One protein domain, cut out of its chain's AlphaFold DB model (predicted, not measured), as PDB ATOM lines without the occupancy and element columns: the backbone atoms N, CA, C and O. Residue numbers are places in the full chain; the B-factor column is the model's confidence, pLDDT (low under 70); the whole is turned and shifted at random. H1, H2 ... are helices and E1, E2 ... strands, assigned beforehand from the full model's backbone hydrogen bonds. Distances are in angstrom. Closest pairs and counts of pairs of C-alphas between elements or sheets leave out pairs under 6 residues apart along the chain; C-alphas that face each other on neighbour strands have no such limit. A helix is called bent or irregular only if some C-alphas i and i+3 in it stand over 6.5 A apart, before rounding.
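This is residues 2 to 80 of the 213 residues of an uncharacterized protein of Gammaproteobacteria bacterium (UniProt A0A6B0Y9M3). There is little regular structure here: a long, drawn-out chain, mostly loop, has H2 and E1 in its middle, H1 towards one end and H3 at the other. Residues 44 to 80, with no named element, fold back from H3 past E1. The 79 printed residues hold three named helices and one named strand, in the order H1, H2, E1, H3, mostly helix, with only 20 residues in named elements. The whole is extended, radius of gyration of the C-alphas 18.1 A, spanning 62 by 28 by 18 A.

Start at H2, residues 19 to 25; its closest C-alpha to E1, residues 30 to 32, is Val 24, 6.3 A from that of His 30. E1 pairs with no named strand. H1, residues 10 to 13, and H3, residues 38 to 43, are apart from H2. In H2 and H3 every O i to N i+4 pair is within hydrogen-bond range; H1 is too short for one, and its one O i to N i+3 pair is not within range.

Find C-alpha 19 at (14.913, -44.385, -81.994); H2 runs 9.8 A from there. E1 covers 7.0 A and H1 6.7 A, only just irregular. H3 runs 9.0 A to C-alpha 43 at (9.680, -83.201, -78.087).

The farthest C-alphas, Ser 8 and Ser 43, are 61.9 A apart. Residues 5 to 11 and 38 to 46 stand free. The printed part has no cut, and the three links are tight. Confidence is under 70 at residues 2 to 5 and 34 to 53.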
ATOM      1  N   ILE A   2       6.309 -36.015 -75.891       54.19
ATOM      2  CA  ILE A   2       6.324 -34.601 -75.489       54.19
ATOM      3  C   ILE A   2       5.401 -33.853 -76.454       54.19
ATOM      4  O   ILE A   2       5.606 -33.941 -77.660       54.19
ATOM      5  N   ILE A   3       4.382 -33.163 -75.938       54.69
ATOM      6  CA  ILE A   3       3.476 -32.327 -76.741       54.69
ATOM      7  C   ILE A   3       3.869 -30.866 -76.514       54.69
ATOM      8  O   ILE A   3       3.791 -30.371 -75.389       54.69
ATOM      9  N   CYS A   4       4.308 -30.185 -77.572       58.19
ATOM     10  CA  CYS A   4       4.627 -28.757 -77.550       58.19
ATOM     11  C   CYS A   4       3.366 -27.892 -77.762       58.19
ATOM     12  O   CYS A   4       2.354 -28.347 -78.290       58.19
ATOM     13  N   TYR A   5       3.414 -26.629 -77.327       63.09
ATOM     14  CA  TYR A   5       2.343 -25.645 -77.544       63.09
ATOM     15  C   TYR A   5       2.253 -25.246 -79.029       63.09
ATOM     16  O   TYR A   5       3.291 -25.057 -79.658       63.09
ATOM     17  N   ARG A   6       1.036 -25.058 -79.571       77.50
ATOM     18  CA  ARG A   6       0.819 -24.656 -80.979       77.50
ATOM     19  C   ARG A   6       1.421 -23.281 -81.278       77.50
ATOM     20  O   ARG A   6       0.934 -22.266 -80.776       77.50
ATOM     21  N   ALA A   7       2.418 -23.246 -82.150       80.69
ATOM     22  CA  ALA A   7       3.066 -22.045 -82.665       80.69
ATOM     23  C   ALA A   7       2.609 -21.682 -84.095       80.69
ATOM     24  O   ALA A   7       3.056 -20.673 -84.638       80.69
ATOM     25  N   SER A   8       1.696 -22.458 -84.696       81.94
ATOM     26  CA  SER A   8       1.305 -22.377 -86.114       81.94
ATOM     27  C   SER A   8       2.496 -22.527 -87.065       81.94
ATOM     28  O   SER A   8       2.546 -21.892 -88.121       81.94
ATOM     29  N   THR A   9       3.470 -23.353 -86.682       81.69
ATOM     30  CA  THR A   9       4.628 -23.711 -87.507       81.69
ATOM     31  C   THR A   9       4.517 -25.170 -87.956       81.69
ATOM     32  O   THR A   9       3.734 -25.928 -87.385       81.69
ATOM     33  N   PRO A  10       5.298 -25.601 -88.963       77.44
ATOM     34  CA  PRO A  10       5.360 -27.014 -89.350       77.44
ATOM     35  C   PRO A  10       5.743 -27.969 -88.205       77.44
ATOM     36  O   PRO A  10       5.461 -29.159 -88.295       77.44
ATOM     37  N   ASP A  11       6.354 -27.458 -87.133       81.62
ATOM     38  CA  ASP A  11       6.771 -28.250 -85.974       81.62
ATOM     39  C   ASP A  11       5.604 -28.579 -85.019       81.62
ATOM     40  O   ASP A  11       5.777 -29.383 -84.104       81.62
ATOM     41  N   ASP A  12       4.413 -27.995 -85.218       84.44
ATOM     42  CA  ASP A  12       3.236 -28.221 -84.361       84.44
ATOM     43  C   ASP A  12       2.750 -29.681 -84.371       84.44
ATOM     44  O   ASP A  12       2.146 -30.134 -83.398       84.44
ATOM     45  N   ASP A  13       3.028 -30.410 -85.452       82.56
ATOM     46  CA  ASP A  13       2.663 -31.819 -85.621       82.56
ATOM     47  C   ASP A  13       3.856 -32.768 -85.371       82.56
ATOM     48  O   ASP A  13       3.767 -33.973 -85.621       82.56
ATOM     49  N   ALA A  14       4.991 -32.253 -84.879       83.56
ATOM     50  CA  ALA A  14       6.168 -33.069 -84.598       83.56
ATOM     51  C   ALA A  14       5.946 -33.968 -83.370       83.56
ATOM     52  O   ALA A  14       5.577 -33.508 -82.286       83.56
ATOM     53  N   VAL A  15       6.236 -35.264 -83.518       83.94
ATOM     54  CA  VAL A  15       6.163 -36.252 -82.435       83.94
ATOM     55  C   VAL A  15       7.569 -36.744 -82.111       83.94
ATOM     56  O   VAL A  15       8.221 -37.376 -82.937       83.94
ATOM     57  N   PHE A  16       8.031 -36.470 -80.890       86.44
ATOM     58  CA  PHE A  16       9.317 -36.964 -80.396       86.44
ATOM     59  C   PHE A  16       9.140 -38.308 -79.688       86.44
ATOM     60  O   PHE A  16       8.399 -38.415 -78.699       86.44
ATOM     61  N   VAL A  17       9.849 -39.309 -80.199       89.06
ATOM     62  CA  VAL A  17       9.932 -40.680 -79.685       89.06
ATOM     63  C   VAL A  17      11.395 -41.114 -79.647       89.06
ATOM     64  O   VAL A  17      12.261 -40.437 -80.205       89.06
ATOM     65  N   ASP A  18      11.672 -42.218 -78.968       90.06
ATOM     66  CA  ASP A  18      12.970 -42.879 -79.056       90.06
ATOM     67  C   ASP A  18      13.212 -43.494 -80.453       90.06
ATOM     68  O   ASP A  18      12.332 -43.547 -81.327       90.06
ATOM     69  N   VAL A  19      14.462 -43.888 -80.691       90.25
ATOM     70  CA  VAL A  19      14.913 -44.385 -81.994       90.25
ATOM     71  C   VAL A  19      14.300 -45.760 -82.270       90.25
ATOM     72  O   VAL A  19      13.852 -46.029 -83.383       90.25
ATOM     73  N   GLU A  20      14.165 -46.582 -81.236       89.75
ATOM     74  CA  GLU A  20      13.566 -47.909 -81.275       89.75
ATOM     75  C   GLU A  20      12.099 -47.846 -81.720       89.75
ATOM     76  O   GLU A  20      11.675 -48.585 -82.608       89.75
ATOM     77  N   THR A  21      11.331 -46.897 -81.188       89.38
ATOM     78  CA  THR A  21       9.949 -46.618 -81.590       89.38
ATOM     79  C   THR A  21       9.887 -46.182 -83.050       89.38
ATOM     80  O   THR A  21       8.995 -46.606 -83.783       89.38
ATOM     81  N   THR A  22      10.849 -45.378 -83.512       90.12
ATOM     82  CA  THR A  22      10.942 -44.986 -84.929       90.12
ATOM     83  C   THR A  22      11.184 -46.204 -85.828       90.12
ATOM     84  O   THR A  22      10.566 -46.328 -86.890       90.12
ATOM     85  N   TRP A  23      12.031 -47.138 -85.396       91.25
ATOM     86  CA  TRP A  23      12.298 -48.382 -86.115       91.25
ATOM     87  C   TRP A  23      11.099 -49.332 -86.118       91.25
ATOM     88  O   TRP A  23      10.820 -49.940 -87.152       91.25
ATOM     89  N   VAL A  24      10.335 -49.415 -85.025       89.81
ATOM     90  CA  VAL A  24       9.057 -50.149 -84.993       89.81
ATOM     91  C   VAL A  24       8.056 -49.541 -85.979       89.81
ATOM     92  O   VAL A  24       7.475 -50.264 -86.783       89.81
ATOM     93  N   ILE A  25       7.895 -48.212 -85.987       88.12
ATOM     94  CA  ILE A  25       7.019 -47.512 -86.948       88.12
ATOM     95  C   ILE A  25       7.465 -47.767 -88.397       88.12
ATOM     96  O   ILE A  25       6.627 -47.879 -89.292       88.12
ATOM     97  N   SER A  26       8.772 -47.900 -88.626       86.38
ATOM     98  CA  SER A  26       9.355 -48.205 -89.940       86.38
ATOM     99  C   SER A  26       9.276 -49.692 -90.322       86.38
ATOM    100  O   SER A  26       9.755 -50.068 -91.390       86.38
ATOM    101  N   GLY A  27       8.688 -50.543 -89.473       87.12
ATOM    102  CA  GLY A  27       8.517 -51.978 -89.711       87.12
ATOM    103  C   GLY A  27       9.758 -52.836 -89.445       87.12
ATOM    104  O   GLY A  27       9.752 -54.018 -89.781       87.12
ATOM    105  N   ILE A  28      10.817 -52.272 -88.856       88.88
ATOM    106  CA  ILE A  28      12.047 -53.002 -88.506       88.88
ATOM    107  C   ILE A  28      11.802 -53.841 -87.245       88.88
ATOM    108  O   ILE A  28      12.033 -55.050 -87.238       88.88
ATOM    109  N   GLY A  29      11.283 -53.208 -86.190       87.75
ATOM    110  CA  GLY A  29      10.851 -53.896 -84.972       87.75
ATOM    111  C   GLY A  29       9.424 -54.413 -85.111       87.75
ATOM    112  O   GLY A  29       8.542 -53.678 -85.556       87.75
ATOM    113  N   HIS A  30       9.181 -55.669 -84.737       90.00
ATOM    114  CA  HIS A  30       7.865 -56.289 -84.893       90.00
ATOM    115  C   HIS A  30       7.607 -57.384 -83.853       90.00
ATOM    116  O   HIS A  30       8.534 -57.942 -83.268       90.00
ATOM    117  N   GLY A  31       6.326 -57.668 -83.601       87.19
ATOM    118  CA  GLY A  31       5.897 -58.718 -82.679       87.19
ATOM    119  C   GLY A  31       5.391 -59.963 -83.394       87.19
ATOM    120  O   GLY A  31       4.904 -59.881 -84.518       87.19
ATOM    121  N   HIS A  32       5.451 -61.112 -82.729       84.81
ATOM    122  CA  HIS A  32       4.891 -62.380 -83.217       84.81
ATOM    123  C   HIS A  32       4.134 -63.066 -82.083       84.81
ATOM    124  O   HIS A  32       4.476 -62.888 -80.918       84.81
ATOM    125  N   GLU A  33       3.120 -63.865 -82.395       73.06
ATOM    126  CA  GLU A  33       2.591 -64.813 -81.408       73.06
ATOM    127  C   GLU A  33       3.568 -65.989 -81.249       73.06
ATOM    128  O   GLU A  33       4.273 -66.332 -82.200       73.06
ATOM    129  N   ASN A  34       3.648 -66.569 -80.044       61.47
ATOM    130  CA  ASN A  34       4.639 -67.593 -79.690       61.47
ATOM    131  C   ASN A  34       4.769 -68.672 -80.771       61.47
ATOM    132  O   ASN A  34       3.847 -69.440 -81.033       61.47
ATOM    133  N   VAL A  35       5.957 -68.718 -81.364       61.00
ATOM    134  CA  VAL A  35       6.285 -69.542 -82.530       61.00
ATOM    135  C   VAL A  35       6.523 -71.011 -82.158       61.00
ATOM    136  O   VAL A  35       6.514 -71.887 -83.018       61.00
ATOM    137  N   VAL A  36       6.727 -71.277 -80.865       59.69
ATOM    138  CA  VAL A  36       7.045 -72.591 -80.300       59.69
ATOM    139  C   VAL A  36       6.083 -72.860 -79.148       59.69
ATOM    140  O   VAL A  36       5.978 -72.056 -78.218       59.69
ATOM    141  N   THR A  37       5.361 -73.979 -79.195       63.81
ATOM    142  CA  THR A  37       4.467 -74.382 -78.103       63.81
ATOM    143  C   THR A  37       5.224 -75.174 -77.034       63.81
ATOM    144  O   THR A  37       6.285 -75.747 -77.281       63.81
ATOM    145  N   ALA A  38       4.670 -75.270 -75.821       63.97
ATOM    146  CA  ALA A  38       5.258 -76.093 -74.759       63.97
ATOM    147  C   ALA A  38       5.367 -77.588 -75.142       63.97
ATOM    148  O   ALA A  38       6.202 -78.298 -74.588       63.97
ATOM    149  N   ALA A  39       4.545 -78.058 -76.089       62.97
ATOM    150  CA  ALA A  39       4.615 -79.414 -76.629       62.97
ATOM    151  C   ALA A  39       5.809 -79.594 -77.585       62.97
ATOM    152  O   ALA A  39       6.459 -80.637 -77.547       62.97
ATOM    153  N   ASP A  40       6.136 -78.563 -78.367       65.12
ATOM    154  CA  ASP A  40       7.282 -78.552 -79.284       65.12
ATOM    155  C   ASP A  40       8.614 -78.483 -78.520       65.12
ATOM    156  O   ASP A  40       9.598 -79.106 -78.898       65.12
ATOM    157  N   LEU A  41       8.639 -77.790 -77.377       63.72
ATOM    158  CA  LEU A  41       9.813 -77.753 -76.500       63.72
ATOM    159  C   LEU A  41      10.042 -79.088 -75.762       63.72
ATOM    160  O   LEU A  41      11.166 -79.416 -75.389       63.72
ATOM    161  N   ALA A  42       8.969 -79.857 -75.544       65.75
ATOM    162  CA  ALA A  42       9.005 -81.150 -74.865       65.75
ATOM    163  C   ALA A  42       9.401 -82.320 -75.787       65.75
ATOM    164  O   ALA A  42       9.799 -83.369 -75.279       65.75
ATOM    165  N   SER A  43       9.302 -82.163 -77.115       68.06
ATOM    166  CA  SER A  43       9.680 -83.201 -78.087       68.06
ATOM    167  C   SER A  43      11.196 -83.308 -78.300       68.06
ATOM    168  O   SER A  43      11.672 -84.363 -78.714       68.06
ATOM    169  N   GLY A  44      11.960 -82.257 -77.973       61.00
ATOM    170  CA  GLY A  44      13.426 -82.243 -78.053       61.00
ATOM    171  C   GLY A  44      14.000 -82.224 -79.476       61.00
ATOM    172  O   GLY A  44      15.207 -82.402 -79.634       61.00
ATOM    173  N   GLU A  45      13.164 -82.025 -80.495       62.62
ATOM    174  CA  GLU A  45      13.582 -81.844 -81.891       62.62
ATOM    175  C   GLU A  45      13.846 -80.358 -82.198       62.62
ATOM    176  O   GLU A  45      13.295 -79.475 -81.544       62.62
ATOM    177  N   ASP A  46      14.688 -80.065 -83.196       58.53
ATOM    178  CA  ASP A  46      14.908 -78.691 -83.672       58.53
ATOM    179  C   ASP A  46      13.630 -78.166 -84.345       58.53
ATOM    180  O   ASP A  46      13.293 -78.521 -85.478       58.53
ATOM    181  N   VAL A  47      12.900 -77.309 -83.634       61.09
ATOM    182  CA  VAL A  47      11.655 -76.705 -84.118       61.09
ATOM    183  C   VAL A  47      12.002 -75.503 -84.991       61.09
ATOM    184  O   VAL A  47      12.274 -74.405 -84.504       61.09
ATOM    185  N   ALA A  48      11.995 -75.704 -86.307       59.47
ATOM    186  CA  ALA A  48      12.111 -74.610 -87.261       59.47
ATOM    187  C   ALA A  48      10.800 -73.806 -87.304       59.47
ATOM    188  O   ALA A  48       9.752 -74.316 -87.699       59.47
ATOM    189  N   ALA A  49      10.876 -72.533 -86.918       60.25
ATOM    190  CA  ALA A  49       9.800 -71.558 -87.053       60.25
ATOM    191  C   ALA A  49       9.239 -71.535 -88.493       60.25
ATOM    192  O   ALA A  49       9.987 -71.361 -89.458       60.25
ATOM    193  N   ALA A  50       7.922 -71.709 -88.653       61.97
ATOM    194  CA  ALA A  50       7.284 -71.704 -89.969       61.97
ATOM    195  C   ALA A  50       7.397 -70.320 -90.637       61.97
ATOM    196  O   ALA A  50       7.142 -69.299 -90.009       61.97
ATOM    197  N   ALA A  51       7.672 -70.265 -91.943       57.44
ATOM    198  CA  ALA A  51       7.756 -69.003 -92.698       57.44
ATOM    199  C   ALA A  51       6.422 -68.218 -92.792       57.44
ATOM    200  O   ALA A  51       6.368 -67.161 -93.413       57.44
ATOM    201  N   SER A  52       5.339 -68.741 -92.209       59.34
ATOM    202  CA  SER A  52       3.982 -68.189 -92.236       59.34
ATOM    203  C   SER A  52       3.556 -67.507 -90.929       59.34
ATOM    204  O   SER A  52       2.356 -67.340 -90.709       59.34
ATOM    205  N   ILE A  53       4.488 -67.165 -90.032       68.31
ATOM    206  CA  ILE A  53       4.143 -66.496 -88.769       68.31
ATOM    207  C   ILE A  53       3.616 -65.092 -89.060       68.31
ATOM    208  O   ILE A  53       4.218 -64.315 -89.803       68.31
ATOM    209  N   VAL A  54       2.463 -64.779 -88.473       76.31
ATOM    210  CA  VAL A  54       1.826 -63.472 -88.619       76.31
ATOM    211  C   VAL A  54       2.569 -62.463 -87.753       76.31
ATOM    212  O   VAL A  54       2.612 -62.583 -86.529       76.31
ATOM    213  N   GLN A  55       3.134 -61.451 -88.403       80.88
ATOM    214  CA  GLN A  55       3.784 -60.333 -87.735       80.88
ATOM    215  C   GLN A  55       2.753 -59.284 -87.308       80.88
ATOM    216  O   GLN A  55       1.875 -58.888 -88.079       80.88
ATOM    217  N   ASN A  56       2.907 -58.777 -86.091       81.12
ATOM    218  CA  ASN A  56       2.156 -57.657 -85.553       81.12
ATOM    219  C   ASN A  56       2.944 -56.358 -85.752       81.12
ATOM    220  O   ASN A  56       4.075 -56.231 -85.290       81.12
ATOM    221  N   GLN A  57       2.315 -55.375 -86.398       79.62
ATOM    222  CA  GLN A  57       2.872 -54.025 -86.601       79.62
ATOM    223  C   GLN A  57       2.309 -52.995 -85.607       79.62
ATOM    224  O   GLN A  57       2.769 -51.859 -85.547       79.62
ATOM    225  N   ARG A  58       1.284 -53.371 -84.832       85.00
ATOM    226  CA  ARG A  58       0.660 -52.515 -83.818       85.00
ATOM    227  C   ARG A  58       0.971 -53.043 -82.425       85.00
ATOM    228  O   ARG A  58       0.633 -54.185 -82.118       85.00
ATOM    229  N   ILE A  59       1.518 -52.172 -81.584       86.38
ATOM    230  CA  ILE A  59       1.698 -52.426 -80.156       86.38
ATOM    231  C   ILE A  59       0.375 -52.165 -79.423       86.38
ATOM    232  O   ILE A  59      -0.266 -51.128 -79.615       86.38
ATOM    233  N   THR A  60      -0.023 -53.108 -78.577       88.88
ATOM    234  CA  THR A  60      -1.118 -53.013 -77.610       88.88
ATOM    235  C   THR A  60      -0.598 -53.426 -76.228       88.88
ATOM    236  O   THR A  60       0.453 -54.068 -76.140       88.88
ATOM    237  N   PRO A  61      -1.297 -53.084 -75.129       90.56
ATOM    238  CA  PRO A  61      -0.895 -53.518 -73.791       90.56
ATOM    239  C   PRO A  61      -0.735 -55.039 -73.653       90.56
ATOM    240  O   PRO A  61       0.052 -55.501 -72.839       90.56
ATOM    241  N   GLU A  62      -1.466 -55.814 -74.454       87.00
ATOM    242  CA  GLU A  62      -1.487 -57.277 -74.407       87.00
ATOM    243  C   GLU A  62      -0.346 -57.933 -75.197       87.00
ATOM    244  O   GLU A  62      -0.060 -59.105 -74.966       87.00
ATOM    245  N   ASN A  63       0.282 -57.220 -76.141       87.00
ATOM    246  CA  ASN A  63       1.269 -57.802 -77.059       87.00
ATOM    247  C   ASN A  63       2.655 -57.140 -77.010       87.00
ATOM    248  O   ASN A  63       3.540 -57.560 -77.753       87.00
ATOM    249  N   ILE A  64       2.846 -56.124 -76.162       86.56
ATOM    250  CA  ILE A  64       4.092 -55.347 -76.088       86.56
ATOM    251  C   ILE A  64       5.319 -56.225 -75.815       86.56
ATOM    252  O   ILE A  64       6.353 -56.036 -76.450       86.56
ATOM    253  N   ASP A  65       5.170 -57.241 -74.964       87.25
ATOM    254  CA  ASP A  65       6.249 -58.161 -74.585       87.25
ATOM    255  C   ASP A  65       6.681 -59.095 -75.731       87.25
ATOM    256  O   ASP A  65       7.713 -59.756 -75.642       87.25
ATOM    257  N   ASN A  66       5.917 -59.138 -76.829       85.44
ATOM    258  CA  ASN A  66       6.206 -59.985 -77.983       85.44
ATOM    259  C   ASN A  66       7.039 -59.269 -79.062       85.44
ATOM    260  O   ASN A  66       7.480 -59.913 -80.018       85.44
ATOM    261  N   PHE A  67       7.227 -57.949 -78.954       89.44
ATOM    262  CA  PHE A  67       7.985 -57.160 -79.925       89.44
ATOM    263  C   PHE A  67       9.486 -57.304 -79.710       89.44
ATOM    264  O   PHE A  67       9.987 -57.201 -78.593       89.44
ATOM    265  N   HIS A  68      10.214 -57.500 -80.802       89.38
ATOM    266  CA  HIS A  68      11.665 -57.564 -80.780       89.38
ATOM    267  C   HIS A  68      12.263 -57.108 -82.112       89.38
ATOM    268  O   HIS A  68      11.564 -56.829 -83.091       89.38
ATOM    269  N   PHE A  69      13.586 -57.008 -82.112       89.81
ATOM    270  CA  PHE A  69      14.402 -56.647 -83.257       89.81
ATOM    271  C   PHE A  69      15.258 -57.851 -83.647       89.81
ATOM    272  O   PHE A  69      15.726 -58.595 -82.783       89.81
ATOM    273  N   HIS A  70      15.451 -58.052 -84.947       87.75
ATOM    274  CA  HIS A  70      16.346 -59.082 -85.462       87.75
ATOM    275  C   HIS A  70      17.563 -58.436 -86.111       87.75
ATOM    276  O   HIS A  70      17.416 -57.623 -87.026       87.75
ATOM    277  N   GLY A  71      18.753 -58.841 -85.682       85.94
ATOM    278  CA  GLY A  71      20.016 -58.286 -86.164       85.94
ATOM    279  C   GLY A  71      20.681 -57.379 -85.137       85.94
ATOM    280  O   GLY A  71      20.257 -57.319 -83.982       85.94
ATOM    281  N   ASP A  72      21.754 -56.728 -85.568       89.38
ATOM    282  CA  ASP A  72      22.474 -55.753 -84.760       89.38
ATOM    283  C   ASP A  72      21.771 -54.391 -84.842       89.38
ATOM    284  O   ASP A  72      21.322 -53.974 -85.911       89.38
ATOM    285  N   ALA A  73      21.674 -53.695 -83.712       86.56
ATOM    286  CA  ALA A  73      21.095 -52.359 -83.664       86.56
ATOM    287  C   ALA A  73      21.960 -51.333 -84.415       86.56
ATOM    288  O   ALA A  73      21.427 -50.352 -84.936       86.56
ATOM    289  N   ASP A  74      23.270 -51.583 -84.514       88.25
ATOM    290  CA  ASP A  74      24.216 -50.713 -85.221       88.25
ATOM    291  C   ASP A  74      23.976 -50.681 -86.745       88.25
ATOM    292  O   ASP A  74      24.386 -49.731 -87.416       88.25
ATOM    293  N   ASP A  75      23.264 -51.673 -87.291       88.81
ATOM    294  CA  ASP A  75      22.937 -51.760 -88.720       88.81
ATOM    295  C   ASP A  75      21.635 -51.027 -89.092       88.81
ATOM    296  O   ASP A  75      21.295 -50.893 -90.275       88.81
ATOM    297  N   TYR A  76      20.867 -50.553 -88.106       90.75
ATOM    298  CA  TYR A  76      19.576 -49.928 -88.368       90.75
ATOM    299  C   TYR A  76      19.705 -48.464 -88.812       90.75
ATOM    300  O   TYR A  76      20.521 -47.698 -88.297       90.75
ATOM    301  N   PRO A  77      18.879 -48.026 -89.782       89.88
ATOM    302  CA  PRO A  77      19.054 -46.734 -90.420       89.88
ATOM    303  C   PRO A  77      18.723 -45.577 -89.473       89.88
ATOM    304  O   PRO A  77      17.655 -45.525 -88.859       89.88
ATOM    305  N   VAL A  78      19.612 -44.585 -89.462       89.56
ATOM    306  CA  VAL A  78      19.368 -43.243 -88.926       89.56
ATOM    307  C   VAL A  78      19.590 -42.250 -90.060       89.56
ATOM    308  O   VAL A  78      20.692 -42.126 -90.589       89.56
ATOM    309  N   SER A  79      18.530 -41.551 -90.464       87.06
ATOM    310  CA  SER A  79      18.568 -40.649 -91.623       87.06
ATOM    311  C   SER A  79      19.134 -39.268 -91.301       87.06
ATOM    312  O   SER A  79      19.702 -38.614 -92.175       87.06
ATOM    313  N   ALA A  80      18.971 -38.803 -90.061       89.25
ATOM    314  CA  ALA A  80      19.413 -37.486 -89.630       89.25
ATOM    315  C   ALA A  80      19.652 -37.437 -88.119       89.25
ATOM    316  O   ALA A  80      18.999 -38.134 -87.345       89.25
TER     317      ALA A  80